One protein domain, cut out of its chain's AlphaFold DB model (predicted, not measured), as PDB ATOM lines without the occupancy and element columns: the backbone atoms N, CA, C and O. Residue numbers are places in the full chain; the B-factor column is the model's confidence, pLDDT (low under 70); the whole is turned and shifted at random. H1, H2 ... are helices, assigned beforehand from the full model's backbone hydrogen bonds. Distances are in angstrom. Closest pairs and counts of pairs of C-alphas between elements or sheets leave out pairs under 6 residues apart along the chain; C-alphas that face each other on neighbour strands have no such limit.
ATOM      1  N   MET A   1      15.548 -44.131   7.381       62.09
ATOM      2  CA  MET A   1      16.570 -43.081   7.168       62.09
ATOM      3  C   MET A   1      16.827 -42.281   8.449       62.09
ATOM      4  O   MET A   1      17.939 -41.804   8.634       62.09
ATOM      5  N   ASP A   2      15.844 -42.186   9.350       74.19
ATOM      6  CA  ASP A   2      15.853 -41.252  10.491       74.19
ATOM      7  C   ASP A   2      16.857 -41.613  11.591       74.19
ATOM      8  O   ASP A   2      17.638 -40.767  12.015       74.19
ATOM      9  N   LYS A   3      16.966 -42.902  11.948       90.56
ATOM     10  CA  LYS A   3      17.887 -43.357  13.006       90.56
ATOM     11  C   LYS A   3      19.351 -42.980  12.755       90.56
ATOM     12  O   LYS A   3      20.063 -42.679  13.702       90.56
ATOM     13  N   ALA A   4      19.819 -42.987  11.506       90.75
ATOM     14  CA  ALA A   4      21.203 -42.613  11.209       90.75
ATOM     15  C   ALA A   4      21.443 -41.111  11.442       90.75
ATOM     16  O   ALA A   4      22.434 -40.739  12.055       90.75
ATOM     17  N   ARG A   5      20.509 -40.248  11.024       93.50
ATOM     18  CA  ARG A   5      20.624 -38.787  11.182       93.50
ATOM     19  C   ARG A   5      20.551 -38.330  12.638       93.50
ATOM     20  O   ARG A   5      21.123 -37.298  12.968       93.50
ATOM     21  N   GLU A   6      19.870 -39.087  13.487       94.44
ATOM     22  CA  GLU A   6      19.774 -38.808  14.925       94.44
ATOM     23  C   GLU A   6      20.979 -39.329  15.718       94.44
ATOM     24  O   GLU A   6      21.376 -38.704  16.696       94.44
ATOM     25  N   ASN A   7      21.554 -40.472  15.318       94.56
ATOM     26  CA  ASN A   7      22.524 -41.197  16.149       94.56
ATOM     27  C   ASN A   7      23.963 -41.165  15.624       94.56
ATOM     28  O   ASN A   7      24.892 -41.432  16.386       94.56
ATOM     29  N   TRP A   8      24.186 -40.893  14.336       93.81
ATOM     30  CA  TRP A   8      25.547 -40.773  13.818       93.81
ATOM     31  C   TRP A   8      26.184 -39.471  14.302       93.81
ATOM     32  O   TRP A   8      25.519 -38.439  14.393       93.81
ATOM     33  N   ALA A   9      27.485 -39.530  14.587       92.38
ATOM     34  CA  ALA A   9      28.270 -38.388  15.045       92.38
ATOM     35  C   ALA A   9      29.294 -37.953  13.988       92.38
ATOM     36  O   ALA A   9      29.150 -36.880  13.405       92.38
ATOM     37  N   LEU A  10      30.298 -38.794  13.705       95.69
ATOM     38  CA  LEU A  10      31.408 -38.446  12.808       95.69
ATOM     39  C   LEU A  10      30.919 -38.193  11.375       95.69
ATOM     40  O   LEU A  10      31.188 -37.137  10.807       95.69
ATOM     41  N   GLU A  11      30.123 -39.106  10.825       96.44
ATOM     42  CA  GLU A  11      29.621 -39.043   9.448       96.44
ATOM     43  C   GLU A  11      28.275 -38.309   9.329       96.44
ATOM     44  O   GLU A  11      27.612 -38.366   8.288       96.44
ATOM     45  N   ASN A  12      27.844 -37.589  10.372       97.00
ATOM     46  CA  ASN A  12      26.612 -36.800  10.342       97.00
ATOM     47  C   ASN A  12      26.822 -35.456   9.634       97.00
ATOM     48  O   ASN A  12      26.647 -34.373  10.192       97.00
ATOM     49  N   ASN A  13      27.223 -35.537   8.367       97.38
ATOM     50  CA  ASN A  13      27.661 -34.393   7.570       97.38
ATOM     51  C   ASN A  13      26.574 -33.319   7.431       97.38
ATOM     52  O   ASN A  13      26.885 -32.130   7.399       97.38
ATOM     53  N   ILE A  14      25.302 -33.725   7.402       96.81
ATOM     54  CA  ILE A  14      24.173 -32.791   7.331       96.81
ATOM     55  C   ILE A  14      24.032 -31.951   8.608       96.81
ATOM     56  O   ILE A  14      23.761 -30.758   8.515       96.81
ATOM     57  N   PHE A  15      24.276 -32.532   9.787       96.56
ATOM     58  CA  PHE A  15      24.332 -31.786  11.045       96.56
ATOM     59  C   PHE A  15      25.603 -30.928  11.128       96.56
ATOM     60  O   PHE A  15      25.545 -29.742  11.466       96.56
ATOM     61  N   ASN A  16      26.745 -31.510  10.750       97.50
ATOM     62  CA  ASN A  16      28.058 -30.865  10.819       97.50
ATOM     63  C   ASN A  16      28.128 -29.567   9.995       97.50
ATOM     64  O   ASN A  16      28.821 -28.637  10.402       97.50
ATOM     65  N   LEU A  17      27.386 -29.475   8.882       97.31
ATOM     66  CA  LEU A  17      27.321 -28.283   8.026       97.31
ATOM     67  C   LEU A  17      26.942 -27.007   8.800       97.31
ATOM     68  O   LEU A  17      27.537 -25.957   8.568       97.31
ATOM     69  N   GLY A  18      25.966 -27.094   9.710       97.06
ATOM     70  CA  GLY A  18      25.425 -25.939  10.440       97.06
ATOM     71  C   GLY A  18      25.886 -25.811  11.893       97.06
ATOM     72  O   GLY A  18      25.621 -24.788  12.514       97.06
ATOM     73  N   CYS A  19      26.538 -26.834  12.452       97.25
ATOM     74  CA  CYS A  19      26.976 -26.871  13.853       97.25
ATOM     75  C   CYS A  19      28.470 -27.213  13.937       97.25
ATOM     76  O   CYS A  19      28.867 -28.261  14.443       97.25
ATOM     77  N   ARG A  20      29.328 -26.343  13.400       97.81
ATOM     78  CA  ARG A  20      30.741 -26.672  13.158       97.81
ATOM     79  C   ARG A  20      31.545 -26.706  14.454       97.81
ATOM     80  O   ARG A  20      31.460 -25.784  15.257       97.81
ATOM     81  N   GLY A  21      32.368 -27.737  14.641       96.62
ATOM     82  CA  GLY A  21      33.294 -27.806  15.777       96.62
ATOM     83  C   GLY A  21      32.603 -27.826  17.145       96.62
ATOM     84  O   GLY A  21      33.128 -27.243  18.093       96.62
ATOM     85  N   TYR A  22      31.446 -28.489  17.262       97.06
ATOM     86  CA  TYR A  22      30.628 -28.497  18.485       97.06
ATOM     87  C   TYR A  22      31.329 -29.068  19.736       97.06
ATOM     88  O   TYR A  22      30.887 -28.805  20.850       97.06
ATOM     89  N   VAL A  23      32.430 -29.813  19.569       97.62
ATOM     90  CA  VAL A  23      33.298 -30.272  20.674       97.62
ATOM     91  C   VAL A  23      34.140 -29.123  21.246       97.62
ATOM     92  O   VAL A  23      34.319 -29.040  22.455       97.62
ATOM     93  N   GLY A  24      34.651 -28.229  20.389       97.31
ATOM     94  CA  GLY A  24      35.489 -27.091  20.790       97.31
ATOM     95  C   GLY A  24      34.702 -25.815  21.112       97.31
ATOM     96  O   GLY A  24      35.182 -24.969  21.859       97.31
ATOM     97  N   LYS A  25      33.484 -25.681  20.573       97.25
ATOM     98  CA  LYS A  25      32.547 -24.582  20.838       97.25
ATOM     99  C   LYS A  25      31.172 -25.180  21.156       97.25
ATOM    100  O   LYS A  25      30.546 -25.697  20.233       97.25
ATOM    101  N   PRO A  26      30.669 -25.116  22.406       97.50
ATOM    102  CA  PRO A  26      29.354 -25.658  22.748       97.50
ATOM    103  C   PRO A  26      28.254 -25.142  21.809       97.50
ATOM    104  O   PRO A  26      28.126 -23.940  21.591       97.50
ATOM    105  N   GLY A  27      27.483 -26.061  21.222       94.81
ATOM    106  CA  GLY A  27      26.443 -25.751  20.229       94.81
ATOM    107  C   GLY A  27      26.938 -25.535  18.789       94.81
ATOM    108  O   GLY A  27      26.108 -25.454  17.882       94.81
ATOM    109  N   GLY A  28      28.258 -25.500  18.573       97.75
ATOM    110  CA  GLY A  28      28.910 -25.328  17.275       97.75
ATOM    111  C   GLY A  28      28.913 -23.887  16.756       97.75
ATOM    112  O   GLY A  28      28.108 -23.047  17.155       97.75
ATOM    113  N   GLU A  29      29.835 -23.590  15.840       97.62
ATOM    114  CA  GLU A  29      29.802 -22.354  15.062       97.62
ATOM    115  C   GLU A  29      28.710 -22.433  13.993       97.62
ATOM    116  O   GLU A  29      28.683 -23.369  13.187       97.62
ATOM    117  N   ARG A  30      27.840 -21.421  13.991       97.00
ATOM    118  CA  ARG A  30      26.678 -21.297  13.104       97.00
ATOM    119  C   ARG A  30      26.853 -20.199  12.066       97.00
ATOM    120  O   ARG A  30      26.108 -20.172  11.091       97.00
ATOM    121  N   GLU A  31      27.818 -19.301  12.264       97.12
ATOM    122  CA  GLU A  31      28.104 -18.258  11.289       97.12
ATOM    123  C   GLU A  31      28.592 -18.872   9.970       97.12
ATOM    124  O   GLU A  31      29.479 -19.740   9.942       97.12
ATOM    125  N   ASN A  32      27.984 -18.421   8.872       96.12
ATOM    126  CA  ASN A  32      28.340 -18.846   7.530       96.12
ATOM    127  C   ASN A  32      29.614 -18.128   7.054       96.12
ATOM    128  O   ASN A  32      29.656 -16.905   6.982       96.12
ATOM    129  N   TYR A  33      30.618 -18.903   6.651       95.00
ATOM    130  CA  TYR A  33      31.882 -18.432   6.067       95.00
ATOM    131  C   TYR A  33      31.996 -18.769   4.572       95.00
ATOM    132  O   TYR A  33      32.975 -18.416   3.918       95.00
ATOM    133  N   LEU A  34      31.006 -19.478   4.023       97.69
ATOM    134  CA  LEU A  34      30.943 -19.851   2.620       97.69
ATOM    135  C   LEU A  34      30.293 -18.696   1.856       97.69
ATOM    136  O   LEU A  34      29.069 -18.542   1.866       97.69
ATOM    137  N   THR A  35      31.117 -17.870   1.209       98.00
ATOM    138  CA  THR A  35      30.658 -16.679   0.473       98.00
ATOM    139  C   THR A  35      29.590 -17.030  -0.555       98.00
ATOM    140  O   THR A  35      28.537 -16.408  -0.562       98.00
ATOM    141  N   TRP A  36      29.783 -18.119  -1.302       98.06
ATOM    142  CA  TRP A  36      28.822 -18.576  -2.304       98.06
ATOM    143  C   TRP A  36      27.431 -18.879  -1.727       98.06
ATOM    144  O   TRP A  36      26.445 -18.685  -2.428       98.06
ATOM    145  N   VAL A  37      27.324 -19.332  -0.467       98.19
ATOM    146  CA  VAL A  37      26.025 -19.580   0.189       98.19
ATOM    147  C   VAL A  37      25.310 -18.260   0.448       98.19
ATOM    148  O   VAL A  37      24.105 -18.164   0.230       98.19
ATOM    149  N   ARG A  38      26.048 -17.236   0.893       98.19
ATOM    150  CA  ARG A  38      25.506 -15.888   1.103       98.19
ATOM    151  C   ARG A  38      25.083 -15.270  -0.227       98.19
ATOM    152  O   ARG A  38      23.959 -14.797  -0.335       98.19
ATOM    153  N   ASP A  39      25.952 -15.331  -1.228       98.56
ATOM    154  CA  ASP A  39      25.689 -14.759  -2.547       98.56
ATOM    155  C   ASP A  39      24.482 -15.461  -3.197       98.56
ATOM    156  O   ASP A  39      23.590 -14.808  -3.729       98.56
ATOM    157  N   LEU A  40      24.376 -16.790  -3.072       98.50
ATOM    158  CA  LEU A  40      23.215 -17.551  -3.542       98.50
ATOM    159  C   LEU A  40      21.925 -17.170  -2.807       98.50
ATOM    160  O   LEU A  40      20.904 -16.968  -3.458       98.50
ATOM    161  N   ALA A  41      21.963 -17.049  -1.478       98.19
ATOM    162  CA  ALA A  41      20.801 -16.651  -0.684       98.19
ATOM    163  C   ALA A  41      20.307 -15.233  -1.026       98.19
ATOM    164  O   ALA A  41      19.105 -14.979  -0.971       98.19
ATOM    165  N   ASN A  42      21.218 -14.340  -1.421       98.44
ATOM    166  CA  ASN A  42      20.907 -12.973  -1.834       98.44
ATOM    167  C   ASN A  42      20.497 -12.845  -3.314       98.44
ATOM    168  O   ASN A  42      20.113 -11.762  -3.741       98.44
ATOM    169  N   GLY A  43      20.583 -13.917  -4.110       98.12
ATOM    170  CA  GLY A  43      20.366 -13.844  -5.562       98.12
ATOM    171  C   GLY A  43      21.521 -13.190  -6.336       98.12
ATOM    172  O   GLY A  43      21.341 -12.765  -7.471       98.12
ATOM    173  N   GLU A  44      22.708 -13.127  -5.737       98.31
ATOM    174  CA  GLU A  44      23.917 -12.464  -6.246       98.31
ATOM    175  C   GLU A  44      25.017 -13.466  -6.646       98.31
ATOM    176  O   GLU A  44      26.157 -13.077  -6.904       98.31
ATOM    177  N   TYR A  45      24.710 -14.769  -6.690       98.12
ATOM    178  CA  TYR A  45      25.681 -15.807  -7.044       98.12
ATOM    179  C   TYR A  45      26.315 -15.535  -8.415       98.12
ATOM    180  O   TYR A  45      25.643 -15.578  -9.447       98.12
ATOM    181  N   LYS A  46      27.632 -15.306  -8.426       97.75
ATOM    182  CA  LYS A  46      28.409 -15.064  -9.643       97.75
ATOM    183  C   LYS A  46      29.789 -15.705  -9.546       97.75
ATOM    184  O   LYS A  46      30.505 -15.530  -8.561       97.75
ATOM    185  N   LEU A  47      30.185 -16.436 -10.588       97.81
ATOM    186  CA  LEU A  47      31.533 -16.996 -10.686       97.81
ATOM    187  C   LEU A  47      32.549 -15.907 -11.079       97.81
ATOM    188  O   LEU A  47      32.228 -15.039 -11.892       97.81
ATOM    189  N   PRO A  48      33.813 -15.982 -10.622       98.25
ATOM    190  CA  PRO A  48      34.851 -15.034 -11.044       98.25
ATOM    191  C   PRO A  48      35.103 -15.006 -12.562       98.25
ATOM    192  O   PRO A  48      35.552 -13.999 -13.097       98.25
ATOM    193  N   TRP A  49      34.810 -16.104 -13.264       97.81
ATOM    194  CA  TRP A  49      34.945 -16.246 -14.719       97.81
ATOM    195  C   TRP A  49      33.591 -16.302 -15.440       97.81
ATOM    196  O   TRP A  49      33.528 -16.799 -16.562       97.81
ATOM    197  N   ASP A  50      32.510 -15.835 -14.811       96.94
ATOM    198  CA  ASP A  50      31.148 -15.874 -15.366       96.94
ATOM    199  C   ASP A  50      31.064 -15.263 -16.781       96.94
ATOM    200  O   ASP A  50      30.407 -15.813 -17.662       96.94
ATOM    201  N   GLU A  51      31.840 -14.206 -17.041       96.69
ATOM    202  CA  GLU A  51      31.936 -13.554 -18.358       96.69
ATOM    203  C   GLU A  51      32.609 -14.426 -19.436       96.69
ATOM    204  O   GLU A  51      32.393 -14.227 -20.628       96.69
ATOM    205  N   ASN A  52      33.407 -15.424 -19.044       97.62
ATOM    206  CA  ASN A  52      34.087 -16.341 -19.965       97.62
ATOM    207  C   ASN A  52      33.239 -17.582 -20.304       97.62
ATOM    208  O   ASN A  52      33.666 -18.431 -21.098       97.62
ATOM    209  N   VAL A  53      32.061 -17.737 -19.689       94.94
ATOM    210  CA  VAL A  53      31.165 -18.871 -19.941       94.94
ATOM    211  C   VAL A  53      30.558 -18.736 -21.341       94.94
ATOM    212  O   VAL A  53      29.775 -17.833 -21.613       94.94
ATOM    213  N   LYS A  54      30.908 -19.665 -22.240       92.94
ATOM    214  CA  LYS A  54      30.525 -19.613 -23.667       92.94
ATOM    215  C   LYS A  54      29.071 -19.988 -23.953       92.94
ATOM    216  O   LYS A  54      28.525 -19.586 -24.973       92.94
TER     217      LYS A  54
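AT A GLANCE: This is residues 1 to 54 of the 73 residues of the protein "Formamidase" of Klebsiella pneumoniae (UniProt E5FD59). There is little regular structure here: an extended chain forms an open arch with three short helices strung along it. H1 and H2 lie in one leg, residues 17 to 34 turn over and lead across to H3, and residues 48 to 54 stick out as a tail. The 54 printed residues hold H1, H2 and H3 in that order and no named strand; the class is all helix, with 17 residues in named elements. The whole is extended, with a radius of gyration of the C-alphas of 16.0 A and spans of 46 by 27 by 17 A.

HOW THE PARTS SIT: Start at H1, residues 2 to 7, and look on to H2, residues 13 to 16: they are close but not clearly touching, the closest C-alphas, of Arg 5 and Phe 15, being 7.9 A apart. H3, residues 35 to 41, is apart from both. In H1 and H3 every O i to N i+4 pair is within hydrogen-bond range; H2 is too short for one.

IN THESE COORDINATES: Find C-alpha 2 at (15.853, -41.252, 10.491), where H1 begins its 8.7 A. H2 measures 4.8 A. H3 runs 9.9 A to C-alpha 41 at (20.801, -16.651, -0.684).

THE WHOLE: The C-alphas farthest apart, of Pro 26 and Lys 54, are 46.8 A apart. The link H1 to H2 is tight, H2 to H3 long. The printed part has no cut; residue 1 is under pLDDT 70.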